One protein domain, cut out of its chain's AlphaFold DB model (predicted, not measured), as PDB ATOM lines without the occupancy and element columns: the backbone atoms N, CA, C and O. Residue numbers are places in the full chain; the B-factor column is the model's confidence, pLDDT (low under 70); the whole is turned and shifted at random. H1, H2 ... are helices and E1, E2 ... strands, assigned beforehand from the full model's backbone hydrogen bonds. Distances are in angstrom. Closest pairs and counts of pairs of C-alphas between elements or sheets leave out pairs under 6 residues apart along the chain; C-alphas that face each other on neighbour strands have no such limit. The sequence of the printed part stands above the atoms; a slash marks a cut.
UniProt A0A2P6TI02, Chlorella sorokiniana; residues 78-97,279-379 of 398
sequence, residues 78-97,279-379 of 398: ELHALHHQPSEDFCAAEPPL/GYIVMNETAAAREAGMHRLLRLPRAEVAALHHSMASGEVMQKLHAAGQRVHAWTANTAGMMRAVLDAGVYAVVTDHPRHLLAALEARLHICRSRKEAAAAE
ATOM      1  N   GLU A  78       5.004  26.219 -21.438       53.00
ATOM      2  CA  GLU A  78       3.630  26.575 -21.795       53.00
ATOM      3  C   GLU A  78       3.524  28.043 -22.219       53.00
ATOM      4  O   GLU A  78       2.970  28.334 -23.280       53.00
ATOM      5  N   LEU A  79       4.149  28.959 -21.475       54.00
ATOM      6  CA  LEU A  79       4.266  30.366 -21.864       54.00
ATOM      7  C   LEU A  79       5.051  30.520 -23.175       54.00
ATOM      8  O   LEU A  79       4.603  31.218 -24.080       54.00
ATOM      9  N   HIS A  80       6.169  29.812 -23.356       57.44
ATOM     10  CA  HIS A  80       6.916  29.842 -24.618       57.44
ATOM     11  C   HIS A  80       6.081  29.341 -25.814       57.44
ATOM     12  O   HIS A  80       6.141  29.920 -26.898       57.44
ATOM     13  N   ALA A  81       5.249  28.312 -25.620       55.91
ATOM     14  CA  ALA A  81       4.348  27.794 -26.649       55.91
ATOM     15  C   ALA A  81       3.224  28.780 -27.021       55.91
ATOM     16  O   ALA A  81       2.791  28.788 -28.180       55.91
ATOM     17  N   LEU A  82       2.786  29.616 -26.071       54.22
ATOM     18  CA  LEU A  82       1.831  30.716 -26.270       54.22
ATOM     19  C   LEU A  82       2.470  31.939 -26.956       54.22
ATOM     20  O   LEU A  82       1.768  32.730 -27.582       54.22
ATOM     21  N   HIS A  83       3.799  32.057 -26.893       58.50
ATOM     22  CA  HIS A  83       4.597  33.123 -27.508       58.50
ATOM     23  C   HIS A  83       5.058  32.800 -28.942       58.50
ATOM     24  O   HIS A  83       5.920  33.495 -29.490       58.50
ATOM     25  N   HIS A  84       4.503  31.763 -29.581       66.06
ATOM     26  CA  HIS A  84       4.754  31.520 -31.002       66.06
ATOM     27  C   HIS A  84       4.372  32.761 -31.823       66.06
ATOM     28  O   HIS A  84       3.378  33.431 -31.535       66.06
ATOM     29  N   GLN A  85       5.161  33.068 -32.856       75.50
ATOM     30  CA  GLN A  85       4.917  34.221 -33.718       75.50
ATOM     31  C   GLN A  85       3.484  34.177 -34.285       75.50
ATOM     32  O   GLN A  85       3.148  33.183 -34.939       75.50
ATOM     33  N   PRO A  86       2.649  35.210 -34.046       85.56
ATOM     34  CA  PRO A  86       1.298  35.259 -34.586       85.56
ATOM     35  C   PRO A  86       1.332  35.328 -36.117       85.56
ATOM     36  O   PRO A  86       2.248  35.928 -36.695       85.56
ATOM     37  N   SER A  87       0.329  34.724 -36.759       84.00
ATOM     38  CA  SER A  87       0.100  34.871 -38.199       84.00
ATOM     39  C   SER A  87      -0.326  36.301 -38.550       84.00
ATOM     40  O   SER A  87      -0.829  37.041 -37.701       84.00
ATOM     41  N   GLU A  88      -0.149  36.685 -39.814       85.44
ATOM     42  CA  GLU A  88      -0.640  37.973 -40.321       85.44
ATOM     43  C   GLU A  88      -2.169  38.062 -40.244       85.44
ATOM     44  O   GLU A  88      -2.695  39.090 -39.829       85.44
ATOM     45  N   ASP A  89      -2.876  36.961 -40.525       85.19
ATOM     46  CA  ASP A  89      -4.337  36.886 -40.403       85.19
ATOM     47  C   ASP A  89      -4.804  37.177 -38.972       85.19
ATOM     48  O   ASP A  89      -5.745  37.943 -38.771       85.19
ATOM     49  N   PHE A  90      -4.113  36.629 -37.965       88.44
ATOM     50  CA  PHE A  90      -4.400  36.938 -36.565       88.44
ATOM     51  C   PHE A  90      -4.163  38.421 -36.261       88.44
ATOM     52  O   PHE A  90      -4.993  39.056 -35.620       88.44
ATOM     53  N   CYS A  91      -3.043  38.987 -36.723       91.19
ATOM     54  CA  CYS A  91      -2.727  40.396 -36.486       91.19
ATOM     55  C   CYS A  91      -3.657  41.368 -37.236       91.19
ATOM     56  O   CYS A  91      -3.755  42.534 -36.846       91.19
ATOM     57  N   ALA A  92      -4.313  40.911 -38.304       88.88
ATOM     58  CA  ALA A  92      -5.272  41.684 -39.085       88.88
ATOM     59  C   ALA A  92      -6.720  41.574 -38.569       88.88
ATOM     60  O   ALA A  92      -7.542  42.433 -38.895       88.88
ATOM     61  N   ALA A  93      -7.038  40.538 -37.790       88.06
ATOM     62  CA  ALA A  93      -8.372  40.283 -37.259       88.06
ATOM     63  C   ALA A  93      -8.649  41.036 -35.943       88.06
ATOM     64  O   ALA A  93      -7.737  41.465 -35.232       88.06
ATOM     65  N   GLU A  94      -9.931  41.169 -35.592       90.75
ATOM     66  CA  GLU A  94     -10.317  41.558 -34.233       90.75
ATOM     67  C   GLU A  94      -9.957  40.431 -33.248       90.75
ATOM     68  O   GLU A  94     -10.186  39.257 -33.556       90.75
ATOM     69  N   PRO A  95      -9.401  40.753 -32.067       92.81
ATOM     70  CA  PRO A  95      -9.037  39.735 -31.095       92.81
ATOM     71  C   PRO A  95     -10.283  39.015 -30.557       92.81
ATOM     72  O   PRO A  95     -11.293  39.670 -30.279       92.81
ATOM     73  N   PRO A  96     -10.217  37.690 -30.339       95.69
ATOM     74  CA  PRO A  96     -11.315  36.956 -29.729       95.69
ATOM     75  C   PRO A  96     -11.553  37.390 -28.281       95.69
ATOM     76  O   PRO A  96     -10.624  37.751 -27.555       95.69
ATOM     77  N   LEU A  97     -12.796  37.256 -27.823       97.50
ATOM     78  CA  LEU A  97     -13.120  37.376 -26.405       97.50
ATOM     79  C   LEU A  97     -12.614  36.156 -25.629       97.50
ATOM     80  O   LEU A  97     -12.838  35.012 -26.025       97.50
ATOM     81  N   GLY A 279     -26.960  30.599 -29.606       98.44
ATOM     82  CA  GLY A 279     -25.932  29.682 -30.076       98.44
ATOM     83  C   GLY A 279     -26.389  28.228 -30.046       98.44
ATOM     84  O   GLY A 279     -27.301  27.863 -29.309       98.44
ATOM     85  N   TYR A 280     -25.736  27.383 -30.837       98.19
ATOM     86  CA  TYR A 280     -25.940  25.935 -30.803       98.19
ATOM     87  C   TYR A 280     -24.611  25.203 -30.763       98.19
ATOM     88  O   TYR A 280     -23.634  25.635 -31.376       98.19
ATOM     89  N   ILE A 281     -24.594  24.080 -30.053       96.50
ATOM     90  CA  ILE A 281     -23.376  23.302 -29.873       96.50
ATOM     91  C   ILE A 281     -23.121  22.397 -31.083       96.50
ATOM     92  O   ILE A 281     -24.019  21.702 -31.579       96.50
ATOM     93  N   VAL A 282     -21.865  22.397 -31.527       96.94
ATOM     94  CA  VAL A 282     -21.318  21.519 -32.559       96.94
ATOM     95  C   VAL A 282     -20.168  20.713 -31.963       96.94
ATOM     96  O   VAL A 282     -19.192  21.273 -31.467       96.94
ATOM     97  N   MET A 283     -20.281  19.387 -32.015       93.06
ATOM     98  CA  MET A 283     -19.276  18.468 -31.474       93.06
ATOM     99  C   MET A 283     -19.272  17.138 -32.225       93.06
ATOM    100  O   MET A 283     -20.303  16.701 -32.740       93.06
ATOM    101  N   ASN A 284     -18.112  16.480 -32.242       92.50
ATOM    102  CA  ASN A 284     -17.907  15.195 -32.916       92.50
ATOM    103  C   ASN A 284     -17.288  14.114 -32.004       92.50
ATOM    104  O   ASN A 284     -16.975  13.021 -32.465       92.50
ATOM    105  N   GLU A 285     -17.103  14.414 -30.718       85.62
ATOM    106  CA  GLU A 285     -16.259  13.620 -29.812       85.62
ATOM    107  C   GLU A 285     -16.893  12.277 -29.402       85.62
ATOM    108  O   GLU A 285     -16.179  11.332 -29.089       85.62
ATOM    109  N   THR A 286     -18.228  12.151 -29.430       86.38
ATOM    110  CA  THR A 286     -18.940  10.945 -28.960       86.38
ATOM    111  C   THR A 286     -19.835  10.330 -30.037       86.38
ATOM    112  O   THR A 286     -20.330  11.018 -30.934       86.38
ATOM    113  N   ALA A 287     -20.076   9.014 -29.955       89.62
ATOM    114  CA  ALA A 287     -21.023   8.322 -30.838       89.62
ATOM    115  C   ALA A 287     -22.437   8.913 -30.729       89.62
ATOM    116  O   ALA A 287     -23.028   9.270 -31.745       89.62
ATOM    117  N   ALA A 288     -22.909   9.151 -29.503       86.38
ATOM    118  CA  ALA A 288     -24.207   9.773 -29.245       86.38
ATOM    119  C   ALA A 288     -24.335  11.167 -29.890       86.38
ATOM    120  O   ALA A 288     -25.361  11.484 -30.487       86.38
ATOM    121  N   ALA A 289     -23.286  12.002 -29.834       86.56
ATOM    122  CA  ALA A 289     -23.290  13.298 -30.515       86.56
ATOM    123  C   ALA A 289     -23.370  13.152 -32.044       86.56
ATOM    124  O   ALA A 289     -24.060  13.926 -32.715       86.56
ATOM    125  N   ARG A 290     -22.685  12.152 -32.610       91.88
ATOM    126  CA  ARG A 290     -22.724  11.872 -34.050       91.88
ATOM    127  C   ARG A 290     -24.100  11.399 -34.502       91.88
ATOM    128  O   ARG A 290     -24.616  11.935 -35.483       91.88
ATOM    129  N   GLU A 291     -24.706  10.474 -33.768       92.38
ATOM    130  CA  GLU A 291     -26.057   9.958 -34.015       92.38
ATOM    131  C   GLU A 291     -27.119  11.055 -33.905       92.38
ATOM    132  O   GLU A 291     -27.968  11.185 -34.785       92.38
ATOM    133  N   ALA A 292     -26.996  11.936 -32.907       88.50
ATOM    134  CA  ALA A 292     -27.829  13.131 -32.766       88.50
ATOM    135  C   ALA A 292     -27.551  14.210 -33.838       88.50
ATOM    136  O   ALA A 292     -28.180  15.267 -33.851       88.50
ATOM    137  N   GLY A 293     -26.596  13.976 -34.744       94.62
ATOM    138  CA  GLY A 293     -26.255  14.886 -35.831       94.62
ATOM    139  C   GLY A 293     -25.502  16.141 -35.395       94.62
ATOM    140  O   GLY A 293     -25.334  17.031 -36.222       94.62
ATOM    141  N   MET A 294     -25.017  16.228 -34.153       94.12
ATOM    142  CA  MET A 294     -24.388  17.432 -33.589       94.12
ATOM    143  C   MET A 294     -23.102  17.862 -34.298       94.12
ATOM    144  O   MET A 294     -22.743  19.032 -34.253       94.12
ATOM    145  N   HIS A 295     -22.430  16.940 -34.982       94.56
ATOM    146  CA  HIS A 295     -21.239  17.212 -35.786       94.56
ATOM    147  C   HIS A 295     -21.539  18.039 -37.048       94.56
ATOM    148  O   HIS A 295     -20.620  18.580 -37.662       94.56
ATOM    149  N   ARG A 296     -22.807  18.119 -37.484       96.44
ATOM    150  CA  ARG A 296     -23.159  18.844 -38.709       96.44
ATOM    151  C   ARG A 296     -23.123  20.349 -38.447       96.44
ATOM    152  O   ARG A 296     -23.714  20.854 -37.495       96.44
ATOM    153  N   LEU A 297     -22.461  21.063 -39.347       97.06
ATOM    154  CA  LEU A 297     -22.433  22.522 -39.372       97.06
ATOM    155  C   LEU A 297     -23.753  23.073 -39.919       97.06
ATOM    156  O   LEU A 297     -24.425  22.399 -40.702       97.06
ATOM    157  N   LEU A 298     -24.090  24.311 -39.554       97.19
ATOM    158  CA  LEU A 298     -25.249  25.051 -40.073       97.19
ATOM    159  C   LEU A 298     -26.605  24.372 -39.813       97.19
ATOM    160  O   LEU A 298     -27.575  24.629 -40.526       97.19
ATOM    161  N   ARG A 299     -26.705  23.516 -38.784       96.75
ATOM    162  CA  ARG A 299     -27.973  22.860 -38.404       96.75
ATOM    163  C   ARG A 299     -29.044  23.874 -38.027       96.75
ATOM    164  O   ARG A 299     -30.213  23.667 -38.339       96.75
ATOM    165  N   LEU A 300     -28.633  24.965 -37.377       97.56
ATOM    166  CA  LEU A 300     -29.496  26.076 -36.993       97.56
ATOM    167  C   LEU A 300     -29.030  27.357 -37.703       97.56
ATOM    168  O   LEU A 300     -28.278  28.137 -37.124       97.56
ATOM    169  N   PRO A 301     -29.468  27.606 -38.952       95.62
ATOM    170  CA  PRO A 301     -29.005  28.750 -39.744       95.62
ATOM    171  C   PRO A 301     -29.491  30.108 -39.216       95.62
ATOM    172  O   PRO A 301     -28.977  31.139 -39.623       95.62
ATOM    173  N   ARG A 302     -30.484  30.124 -38.314       96.25
ATOM    174  CA  ARG A 302     -30.969  31.345 -37.643       96.25
ATOM    175  C   ARG A 302     -30.195  31.689 -36.367       96.25
ATOM    176  O   ARG A 302     -30.529  32.685 -35.738       96.25
ATOM    177  N   ALA A 303     -29.244  30.855 -35.949       98.06
ATOM    178  CA  ALA A 303     -28.401  31.142 -34.796       98.06
ATOM    179  C   ALA A 303     -27.253  32.077 -35.191       98.06
ATOM    180  O   ALA A 303     -26.652  31.907 -36.251       98.06
ATOM    181  N   GLU A 304     -26.923  33.032 -34.331       98.25
ATOM    182  CA  GLU A 304     -25.803  33.954 -34.522       98.25
ATOM    183  C   GLU A 304     -24.456  33.296 -34.214       98.25
ATOM    184  O   GLU A 304     -23.421  33.767 -34.685       98.25
ATOM    185  N   VAL A 305     -24.462  32.235 -33.399       98.44
ATOM    186  CA  VAL A 305     -23.251  31.568 -32.916       98.44
ATOM    187  C   VAL A 305     -23.297  30.063 -33.175       98.44
ATOM    188  O   VAL A 305     -24.262  29.379 -32.833       98.44
ATOM    189  N   ALA A 306     -22.208  29.531 -33.724       98.31
ATOM    190  CA  ALA A 306     -21.881  28.115 -33.663       98.31
ATOM    191  C   ALA A 306     -20.847  27.897 -32.545       98.31
ATOM    192  O   ALA A 306     -19.715  28.378 -32.629       98.31
ATOM    193  N   ALA A 307     -21.246  27.194 -31.484       97.69
ATOM    194  CA  ALA A 307     -20.378  26.848 -30.364       97.69
ATOM    195  C   ALA A 307     -19.640  25.545 -30.692       97.69
ATOM    196  O   ALA A 307     -20.171  24.445 -30.512       97.69
ATOM    197  N   LEU A 308     -18.433  25.667 -31.233       96.88
ATOM    198  CA  LEU A 308     -17.631  24.560 -31.735       96.88
ATOM    199  C   LEU A 308     -16.762  23.949 -30.646       96.88
ATOM    200  O   LEU A 308     -16.045  24.659 -29.944       96.88
ATOM    201  N   HIS A 309     -16.737  22.620 -30.595       96.12
ATOM    202  CA  HIS A 309     -15.667  21.941 -29.887       96.12
ATOM    203  C   HIS A 309     -14.305  22.344 -30.482       96.12
ATOM    204  O   HIS A 309     -14.147  22.368 -31.705       96.12
ATOM    205  N   HIS A 310     -13.318  22.652 -29.640       93.62
ATOM    206  CA  HIS A 310     -12.046  23.259 -30.046       93.62
ATOM    207  C   HIS A 310     -11.299  22.431 -31.106       93.62
ATOM    208  O   HIS A 310     -10.656  22.994 -31.991       93.62
ATOM    209  N   SER A 311     -11.421  21.099 -31.067       92.62
ATOM    210  CA  SER A 311     -10.796  20.187 -32.039       92.62
ATOM    211  C   SER A 311     -11.354  20.325 -33.463       92.62
ATOM    212  O   SER A 311     -10.736  19.854 -34.414       92.62
ATOM    213  N   MET A 312     -12.498  20.995 -33.630       94.19
ATOM    214  CA  MET A 312     -13.159  21.216 -34.918       94.19
ATOM    215  C   MET A 312     -12.872  22.594 -35.535       94.19
ATOM    216  O   MET A 312     -13.347  22.861 -36.638       94.19
ATOM    217  N   ALA A 313     -12.123  23.473 -34.862       92.94
ATOM    218  CA  ALA A 313     -11.839  24.836 -35.323       92.94
ATOM    219  C   ALA A 313     -10.763  24.872 -36.433       92.94
ATOM    220  O   ALA A 313      -9.675  25.411 -36.252       92.94
ATOM    221  N   SER A 314     -11.047  24.266 -37.590       91.75
ATOM    222  CA  SER A 314     -10.166  24.290 -38.766       91.75
ATOM    223  C   SER A 314     -10.519  25.428 -39.725       91.75
ATOM    224  O   SER A 314     -11.673  25.849 -39.794       91.75
ATOM    225  N   GLY A 315      -9.560  25.882 -40.540       90.56
ATOM    226  CA  GLY A 315      -9.785  26.973 -41.501       90.56
ATOM    227  C   GLY A 315     -10.985  26.753 -42.434       90.56
ATOM    228  O   GLY A 315     -11.757  27.679 -42.657       90.56
ATOM    229  N   GLU A 316     -11.207  25.525 -42.916       92.94
ATOM    230  CA  GLU A 316     -12.371  25.185 -43.753       92.94
ATOM    231  C   GLU A 316     -13.697  25.338 -42.990       92.94
ATOM    232  O   GLU A 316     -14.667  25.905 -43.501       92.94
ATOM    233  N   VAL A 317     -13.742  24.861 -41.742       95.75
ATOM    234  CA  VAL A 317     -14.926  24.972 -40.880       95.75
ATOM    235  C   VAL A 317     -15.227  26.439 -40.579       95.75
ATOM    236  O   VAL A 317     -16.376  26.867 -40.712       95.75
ATOM    237  N   MET A 318     -14.198  27.218 -40.241       95.06
ATOM    238  CA  MET A 318     -14.312  28.648 -39.958       95.06
ATOM    239  C   MET A 318     -14.825  29.414 -41.178       95.06
ATOM    240  O   MET A 318     -15.814  30.137 -41.072       95.06
ATOM    241  N   GLN A 319     -14.239  29.189 -42.360       93.88
ATOM    242  CA  GLN A 319     -14.696  29.797 -43.614       93.88
ATOM    243  C   GLN A 319     -16.167  29.489 -43.893       93.88
ATOM    244  O   GLN A 319     -16.935  30.386 -44.238       93.88
ATOM    245  N   LYS A 320     -16.585  28.233 -43.706       96.94
ATOM    246  CA  LYS A 320     -17.968  27.814 -43.941       96.94
ATOM    247  C   LYS A 320     -18.962  28.482 -42.988       96.94
ATOM    248  O   LYS A 320     -20.042  28.873 -43.426       96.94
ATOM    249  N   LEU A 321     -18.624  28.605 -41.706       97.44
ATOM    250  CA  LEU A 321     -19.487  29.246 -40.709       97.44
ATOM    251  C   LEU A 321     -19.536  30.768 -40.897       97.44
ATOM    252  O   LEU A 321     -20.624  31.345 -40.902       97.44
ATOM    253  N   HIS A 322     -18.390  31.400 -41.160       94.88
ATOM    254  CA  HIS A 322     -18.307  32.834 -41.442       94.88
ATOM    255  C   HIS A 322     -19.050  33.211 -42.731       94.88
ATOM    256  O   HIS A 322     -19.775  34.203 -42.745       94.88
ATOM    257  N   ALA A 323     -18.964  32.394 -43.788       96.75
ATOM    258  CA  ALA A 323     -19.724  32.602 -45.025       96.75
ATOM    259  C   ALA A 323     -21.248  32.526 -44.814       96.75
ATOM    260  O   ALA A 323     -22.008  33.125 -45.572       96.75
ATOM    261  N   ALA A 324     -21.697  31.816 -43.776       97.25
ATOM    262  CA  ALA A 324     -23.095  31.767 -43.361       97.25
ATOM    263  C   ALA A 324     -23.482  32.883 -42.368       97.25
ATOM    264  O   ALA A 324     -24.617  32.908 -41.898       97.25
ATOM    265  N   GLY A 325     -22.555  33.788 -42.030       96.69
ATOM    266  CA  GLY A 325     -22.773  34.876 -41.077       96.69
ATOM    267  C   GLY A 325     -22.793  34.442 -39.608       96.69
ATOM    268  O   GLY A 325     -23.200  35.231 -38.758       96.69
ATOM    269  N   GLN A 326     -22.373  33.212 -39.289       97.69
ATOM    270  CA  GLN A 326     -22.293  32.735 -37.907       97.69
ATOM    271  C   GLN A 326     -20.930  33.075 -37.309       97.69
ATOM    272  O   GLN A 326     -19.893  32.766 -37.893       97.69
ATOM    273  N   ARG A 327     -20.933  33.663 -36.112       97.25
ATOM    274  CA  ARG A 327     -19.732  33.771 -35.279       97.25
ATOM    275  C   ARG A 327     -19.406  32.406 -34.683       97.25
ATOM    276  O   ARG A 327     -20.294  31.578 -34.473       97.25
ATOM    277  N   VAL A 328     -18.139  32.187 -34.364       97.75
ATOM    278  CA  VAL A 328     -17.682  30.936 -33.755       97.75
ATOM    279  C   VAL A 328     -17.202  31.184 -32.341       97.75
ATOM    280  O   VAL A 328     -16.331  32.018 -32.117       97.75
ATOM    281  N   HIS A 329     -17.740  30.428 -31.395       97.94
ATOM    282  CA  HIS A 329     -17.171  30.324 -30.057       97.94
ATOM    283  C   HIS A 329     -16.541  28.939 -29.928       97.94
ATOM    284  O   HIS A 329     -17.225  27.945 -30.168       97.94
ATOM    285  N   ALA A 330     -15.265  28.859 -29.567       97.88
ATOM    286  CA  ALA A 330     -14.590  27.584 -29.354       97.88
ATOM    287  C   ALA A 330     -14.613  27.192 -27.872       97.88
ATOM    288  O   ALA A 330     -14.278  28.010 -27.018       97.88
ATOM    289  N   TRP A 331     -14.967  25.943 -27.574       96.00
ATOM    290  CA  TRP A 331     -14.986  25.387 -26.219       96.00
ATOM    291  C   TRP A 331     -14.385  23.966 -26.192       96.00
ATOM    292  O   TRP A 331     -14.437  23.252 -27.186       96.00
ATOM    293  N   THR A 332     -13.782  23.483 -25.113       94.44
ATOM    294  CA  THR A 332     -13.135  24.253 -24.042       94.44
ATOM    295  C   THR A 332     -11.627  24.156 -24.265       94.44
ATOM    296  O   THR A 332     -11.093  23.057 -24.402       94.44
ATOM    297  N   ALA A 333     -10.934  25.289 -24.375       93.31
ATOM    298  CA  ALA A 333      -9.501  25.313 -24.665       93.31
ATOM    299  C   ALA A 333      -8.697  25.534 -23.376       93.31
ATOM    300  O   ALA A 333      -8.555  26.668 -22.923       93.31
ATOM    301  N   ASN A 334      -8.162  24.456 -22.795       91.50
ATOM    302  CA  ASN A 334      -7.500  24.510 -21.481       91.50
ATOM    303  C   ASN A 334      -5.978  24.359 -21.525       91.50
ATOM    304  O   ASN A 334      -5.295  24.838 -20.630       91.50
ATOM    305  N   THR A 335      -5.423  23.765 -22.581       87.62
ATOM    306  CA  THR A 335      -3.963  23.659 -22.730       87.62
ATOM    307  C   THR A 335      -3.415  24.775 -23.612       87.62
ATOM    308  O   THR A 335      -4.098  25.249 -24.525       87.62
ATOM    309  N   ALA A 336      -2.146  25.141 -23.419       83.38
ATOM    310  CA  ALA A 336      -1.465  26.137 -24.248       83.38
ATOM    311  C   ALA A 336      -1.561  25.832 -25.757       83.38
ATOM    312  O   ALA A 336      -1.809  26.720 -26.575       83.38
ATOM    313  N   GLY A 337      -1.421  24.554 -26.133       83.50
ATOM    314  CA  GLY A 337      -1.553  24.107 -27.520       83.50
ATOM    315  C   GLY A 337      -2.966  24.291 -28.079       83.50
ATOM    316  O   GLY A 337      -3.114  24.765 -29.206       83.50
ATOM    317  N   MET A 338      -3.997  23.966 -27.288       89.50
ATOM    318  CA  MET A 338      -5.400  24.176 -27.665       89.50
ATOM    319  C   MET A 338      -5.719  25.663 -27.804       89.50
ATOM    320  O   MET A 338      -6.271  26.066 -28.824       89.50
ATOM    321  N   MET A 339      -5.330  26.473 -26.811       89.94
ATOM    322  CA  MET A 339      -5.516  27.925 -26.806       89.94
ATOM    323  C   MET A 339      -4.894  28.563 -28.045       89.94
ATOM    324  O   MET A 339      -5.562  29.306 -28.757       89.94
ATOM    325  N   ARG A 340      -3.643  28.220 -28.368       85.75
ATOM    326  CA  ARG A 340      -2.984  28.710 -29.583       85.75
ATOM    327  C   ARG A 340      -3.778  28.356 -30.840       85.75
ATOM    328  O   ARG A 340      -4.050  29.240 -31.645       85.75
ATOM    329  N   ALA A 341      -4.163  27.088 -30.987       86.88
ATOM    330  CA  ALA A 341      -4.869  26.614 -32.173       86.88
ATOM    331  C   ALA A 341      -6.193  27.362 -32.402       86.88
ATOM    332  O   ALA A 341      -6.475  27.766 -33.527       86.88
ATOM    333  N   VAL A 342      -6.982  27.597 -31.347       91.00
ATOM    334  CA  VAL A 342      -8.259  28.320 -31.483       91.00
ATOM    335  C   VAL A 342      -8.070  29.820 -31.710       91.00
ATOM    336  O   VAL A 342      -8.841  30.407 -32.462       91.00
ATOM    337  N   LEU A 343      -7.034  30.436 -31.128       89.88
ATOM    338  CA  LEU A 343      -6.691  31.835 -31.409       89.88
ATOM    339  C   LEU A 343      -6.300  32.023 -32.886       89.88
ATOM    340  O   LEU A 343      -6.732  32.985 -33.513       89.88
ATOM    341  N   ASP A 344      -5.533  31.090 -33.456       86.69
ATOM    342  CA  ASP A 344      -5.122  31.124 -34.870       86.69
ATOM    343  C   ASP A 344      -6.260  30.819 -35.848       86.69
ATOM    344  O   ASP A 344      -6.204  31.221 -37.008       86.69
ATOM    345  N   ALA A 345      -7.309  30.134 -35.391       88.75
ATOM    346  CA  ALA A 345      -8.468  29.809 -36.214       88.75
ATOM    347  C   ALA A 345      -9.370  31.026 -36.508       88.75
ATOM    348  O   ALA A 345     -10.255  30.927 -37.356       88.75
ATOM    349  N   GLY A 346      -9.169  32.166 -35.835       87.12
ATOM    350  CA  GLY A 346      -9.989  33.367 -36.033       87.12
ATOM    351  C   GLY A 346     -11.398  33.229 -35.454       87.12
ATOM    352  O   GLY A 346     -12.377  33.658 -36.066       87.12
ATOM    353  N   VAL A 347     -11.519  32.572 -34.299       94.88
ATOM    354  CA  VAL A 347     -12.784  32.471 -33.555       94.88
ATOM    355  C   VAL A 347     -13.198  33.829 -32.986       94.88
ATOM    356  O   VAL A 347     -12.369  34.709 -32.789       94.88
ATOM    357  N   TYR A 348     -14.485  34.004 -32.695       95.94
ATOM    358  CA  TYR A 348     -15.004  35.210 -32.047       95.94
ATOM    359  C   TYR A 348     -14.796  35.186 -30.527       95.94
ATOM    360  O   TYR A 348     -14.545  36.219 -29.909       95.94
ATOM    361  N   ALA A 349     -14.900  34.008 -29.912       97.44
ATOM    362  CA  ALA A 349     -14.671  33.835 -28.486       97.44
ATOM    363  C   ALA A 349     -14.064  32.465 -28.172       97.44
ATOM    364  O   ALA A 349     -14.298  31.488 -28.887       97.44
ATOM    365  N   VAL A 350     -13.310  32.394 -27.080       98.00
ATOM    366  CA  VAL A 350     -12.703  31.165 -26.566       98.00
ATOM    367  C   VAL A 350     -13.167  30.951 -25.132       98.00
ATOM    368  O   VAL A 350     -12.903  31.780 -24.264       98.00
ATOM    369  N   VAL A 351     -13.842  29.831 -24.888       98.19
ATOM    370  CA  VAL A 351     -14.252  29.377 -23.557       98.19
ATOM    371  C   VAL A 351     -13.128  28.541 -22.948       98.19
ATOM    372  O   VAL A 351     -12.618  27.616 -23.590       98.19
ATOM    373  N   THR A 352     -12.726  28.873 -21.723       96.69
ATOM    374  CA  THR A 352     -11.613  28.223 -21.022       96.69
ATOM    375  C   THR A 352     -11.831  28.195 -19.511       96.69
ATOM    376  O   THR A 352     -12.386  29.136 -18.942       96.69
ATOM    377  N   ASP A 353     -11.341  27.139 -18.862       94.88
ATOM    378  CA  ASP A 353     -11.226  27.050 -17.400       94.88
ATOM    379  C   ASP A 353     -10.041  27.880 -16.859       94.88
ATOM    380  O   ASP A 353      -9.914  28.085 -15.653       94.88
ATOM    381  N   HIS A 354      -9.167  28.388 -17.739       94.12
ATOM    382  CA  HIS A 354      -7.966  29.149 -17.377       94.12
ATOM    383  C   HIS A 354      -7.958  30.555 -18.004       94.12
ATOM    384  O   HIS A 354      -7.060  30.892 -18.789       94.12
ATOM    385  N   PRO A 355      -8.940  31.415 -17.673       95.38
ATOM    386  CA  PRO A 355      -9.117  32.700 -18.345       95.38
ATOM    387  C   PRO A 355      -7.926  33.651 -18.149       95.38
ATOM    388  O   PRO A 355      -7.563  34.360 -19.087       95.38
ATOM    389  N   ARG A 356      -7.250  33.623 -16.990       90.62
ATOM    390  CA  ARG A 356      -6.022  34.404 -16.742       90.62
ATOM    391  C   ARG A 356      -4.879  34.030 -17.685       90.62
ATOM    392  O   ARG A 356      -4.248  34.914 -18.261       90.62
ATOM    393  N   HIS A 357      -4.631  32.733 -17.868       89.44
ATOM    394  CA  HIS A 357      -3.580  32.258 -18.771       89.44
ATOM    395  C   HIS A 357      -3.880  32.650 -20.217       89.44
ATOM    396  O   HIS A 357      -2.996  33.133 -20.926       89.44
ATOM    397  N   LEU A 358      -5.139  32.510 -20.642       92.44
ATOM    398  CA  LEU A 358      -5.534  32.870 -21.996       92.44
ATOM    399  C   LEU A 358      -5.472  34.385 -22.248       92.44
ATOM    400  O   LEU A 358      -5.025  34.797 -23.317       92.44
ATOM    401  N   LEU A 359      -5.859  35.219 -21.276       92.19
ATOM    402  CA  LEU A 359      -5.696  36.675 -21.372       92.19
ATOM    403  C   LEU A 359      -4.227  37.067 -21.540       92.19
ATOM    404  O   LEU A 359      -3.901  37.846 -22.435       92.19
ATOM    405  N   ALA A 360      -3.336  36.505 -20.718       86.75
ATOM    406  CA  ALA A 360      -1.905  36.774 -20.810       86.75
ATOM    407  C   ALA A 360      -1.334  36.354 -22.176       86.75
ATOM    408  O   ALA A 360      -0.584  37.110 -22.795       86.75
ATOM    409  N   ALA A 361      -1.741  35.184 -22.680       87.12
ATOM    410  CA  ALA A 361      -1.355  34.708 -24.004       87.12
ATOM    411  C   ALA A 361      -1.825  35.641 -25.127       87.12
ATOM    412  O   ALA A 361      -1.052  35.983 -26.024       87.12
ATOM    413  N   LEU A 362      -3.094  36.051 -25.084       91.62
ATOM    414  CA  LEU A 362      -3.680  36.946 -26.073       91.62
ATOM    415  C   LEU A 362      -2.952  38.297 -26.081       91.62
ATOM    416  O   LEU A 362      -2.561  38.771 -27.148       91.62
ATOM    417  N   GLU A 363      -2.695  38.876 -24.907       90.44
ATOM    418  CA  GLU A 363      -1.995  40.157 -24.785       90.44
ATOM    419  C   GLU A 363      -0.554  40.081 -25.308       90.44
ATOM    420  O   GLU A 363      -0.125  40.951 -26.071       90.44
ATOM    421  N   ALA A 364       0.178  39.008 -24.986       86.12
ATOM    422  CA  ALA A 364       1.530  38.787 -25.498       86.12
ATOM    423  C   ALA A 364       1.557  38.740 -27.036       86.12
ATOM    424  O   ALA A 364       2.413  39.361 -27.675       86.12
ATOM    425  N   ARG A 365       0.588  38.057 -27.654       89.88
ATOM    426  CA  ARG A 365       0.472  37.982 -29.117       89.88
ATOM    427  C   ARG A 365       0.098  39.322 -29.746       89.88
ATOM    428  O   ARG A 365       0.695  39.707 -30.753       89.88
ATOM    429  N   LEU A 366      -0.849  40.049 -29.156       91.75
ATOM    430  CA  LEU A 366      -1.250  41.372 -29.638       91.75
ATOM    431  C   LEU A 366      -0.110  42.388 -29.530       91.75
ATOM    432  O   LEU A 366       0.049  43.222 -30.422       91.75
ATOM    433  N   HIS A 367       0.723  42.293 -28.491       91.00
ATOM    434  CA  HIS A 367       1.934  43.098 -28.383       91.00
ATOM    435  C   HIS A 367       2.878  42.856 -29.570       91.00
ATOM    436  O   HIS A 367       3.316  43.821 -30.191       91.00
ATOM    437  N   ILE A 368       3.115  41.597 -29.961       90.31
ATOM    438  CA  ILE A 368       3.934  41.274 -31.145       90.31
ATOM    439  C   ILE A 368       3.336  41.896 -32.418       90.31
ATOM    440  O   ILE A 368       4.069  42.502 -33.201       90.31
ATOM    441  N   CYS A 369       2.017  41.797 -32.614       92.06
ATOM    442  CA  CYS A 369       1.339  42.398 -33.766       92.06
ATOM    443  C   CYS A 369       1.516  43.924 -33.826       92.06
ATOM    444  O   CYS A 369       1.825  44.472 -34.886       92.06
ATOM    445  N   ARG A 370       1.363  44.619 -32.689       94.12
ATOM    446  CA  ARG A 370       1.567  46.076 -32.603       94.12
ATOM    447  C   ARG A 370       3.009  46.457 -32.927       94.12
ATOM    448  O   ARG A 370       3.221  47.312 -33.782       94.12
ATOM    449  N   SER A 371       3.982  45.754 -32.349       91.62
ATOM    450  CA  SER A 371       5.407  46.001 -32.589       91.62
ATOM    451  C   SER A 371       5.799  45.816 -34.060       91.62
ATOM    452  O   SER A 371       6.551  46.624 -34.602       91.62
ATOM    453  N   ARG A 372       5.255  44.801 -34.752       90.25
ATOM    454  CA  ARG A 372       5.462  44.626 -36.205       90.25
ATOM    455  C   ARG A 372       4.903  45.799 -37.007       90.25
ATOM    456  O   ARG A 372       5.569  46.301 -37.909       90.25
ATOM    457  N   LYS A 373       3.689  46.244 -36.672       90.94
ATOM    458  CA  LYS A 373       3.020  47.357 -37.354       90.94
ATOM    459  C   LYS A 373       3.779  48.674 -37.173       90.94
ATOM    460  O   LYS A 373       3.914  49.433 -38.129       90.94
ATOM    461  N   GLU A 374       4.290  48.927 -35.973       93.38
ATOM    462  CA  GLU A 374       5.119  50.097 -35.668       93.38
ATOM    463  C   GLU A 374       6.452  50.065 -36.426       93.38
ATOM    464  O   GLU A 374       6.826  51.065 -37.036       93.38
ATOM    465  N   ALA A 375       7.128  48.911 -36.464       91.56
ATOM    466  CA  ALA A 375       8.368  48.741 -37.218       91.56
ATOM    467  C   ALA A 375       8.166  48.978 -38.726       91.56
ATOM    468  O   ALA A 375       8.913  49.746 -39.332       91.56
ATOM    469  N   ALA A 376       7.113  48.400 -39.314       90.44
ATOM    470  CA  ALA A 376       6.779  48.598 -40.725       90.44
ATOM    471  C   ALA A 376       6.434  50.066 -41.046       90.44
ATOM    472  O   ALA A 376       6.832  50.592 -42.085       90.44
ATOM    473  N   ALA A 377       5.722  50.755 -40.146       92.25
ATOM    474  CA  ALA A 377       5.412  52.175 -40.306       92.25
ATOM    475  C   ALA A 377       6.671  53.057 -40.234       92.25
ATOM    476  O   ALA A 377       6.799  54.005 -41.011       92.25
ATOM    477  N   ALA A 378       7.609  52.737 -39.337       93.50
ATOM    478  CA  ALA A 378       8.881  53.445 -39.223       93.50
ATOM    479  C   ALA A 378       9.755  53.266 -40.476       93.50
ATOM    480  O   ALA A 378      10.318  54.241 -40.974       93.50
ATOM    481  N   GLU A 379       9.819  52.050 -41.024       93.12
ATOM    482  CA  GLU A 379      10.541  51.759 -42.268       93.12
ATOM    483  C   GLU A 379       9.938  52.509 -43.466       93.12
ATOM    484  O   GLU A 379      10.661  53.162 -44.220       93.12
TER     485      GLU A 379
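Overview. This is residues 78 to 97 and 279 to 379 of the 398 residues of a protein of Chlorella sorokiniana (UniProt A0A2P6TI02). A small, strongly twisted sheet of four parallel strands stands between two outlying ends: the long helix H6, which slopes away from the E4 edge, and the short helix H3 with its links, beyond E1. H5 covers E3 and E4, H4 only grazes the sheet, and the short H1 and H2 lie by H5 and H6; residues 374 to 379 of H6 stick out. The printed part has 121 residues, in the order H1 H2 E1 H3 E2 H4 E3 H5 E4 H6, with sheet order E1 E2 E3 E4; its class is mixed, helices and strands. It is compact, with a radius of gyration of the C-alphas of 15.6 A, yet elongated in outline, spanning 54 by 30 by 19 A.

Arrangement. Inner strands E2, residues 305 to 309, and E3, residues 327 to 331, are parallel at 30 degrees; N 308 and O 329 are 2.8 A apart, within hydrogen-bond range. Edge strand E1, residues 279 to 282, is parallel to E2 at 28 degrees, with N 282 and O 307 at 2.8 A. Edge strand E4, residues 349 to 352, is parallel to E3 at 10 degrees, with N 351 and O 330 at 2.8 A. H5, residues 336 to 344, is on the sheet over E3 and E4, at a height of 10.1 A, and runs along the strands, at 5 degrees to E3 on the local plane; its closest C-alphas to E3 are those of Val 342 and Ala 330, 6.7 A. H4, residues 315 to 323, only grazes the sheet with residues 317 to 322. H3, residues 287 to 291, is not on the sheet. E1, H3, E2, then E2, H4, E3 and E3, H5, E4 are strand-helix-strand units, parallel neighbour strands with a helix between; the last two have right-handed crossovers. H6, residues 355 to 379, is close to but not clearly touching H5, at a steep tilt of 49 degrees, the same way; the closest C-alphas, of Leu 358 and Met 339, are 6.9 A apart. H1, residues 78 to 82, touches H5, the closest C-alphas being those of Glu 78 and Ala 336, 5.7 A. H1 only just touches H6, with 3 pairs of C-alphas within 8 A; the closest are those of Leu 82 and Ala 361, 5.6 A. H2, residues 88 to 92, is close to but not clearly touching H6, with the C-alphas of Cys 91 and Cys 369 closest at 5.3 A. In H1 to H6 every O i to N i+4 pair is within hydrogen-bond range.

Along the chain. E2 measures 12.6 A and E3 13.2 A from first to last C-alpha; H4 measures 12.0 A, H5 12.3 A and H6 36.4 A. C-alpha 78, where H1 begins, is at (3.630, 26.575, -21.795); C-alpha 305, where E2 begins, is at (-23.251, 31.568, -32.916); C-alpha 379, where H6 ends, is at (10.541, 51.759, -42.268).

Size, cuts and confidence. The two C-alphas farthest apart, those of Glu 291 and Glu 379, are 56.2 A apart. Residues 98 to 278 are not printed, and C-alphas 97 and 279 lie 15.4 A apart across this cut. Of the links printed whole, H3 to E2, residues 292 to 304, is long and the others are tight. Mean pLDDT of the printed part is 90.5; residues 78 to 84 are under 70.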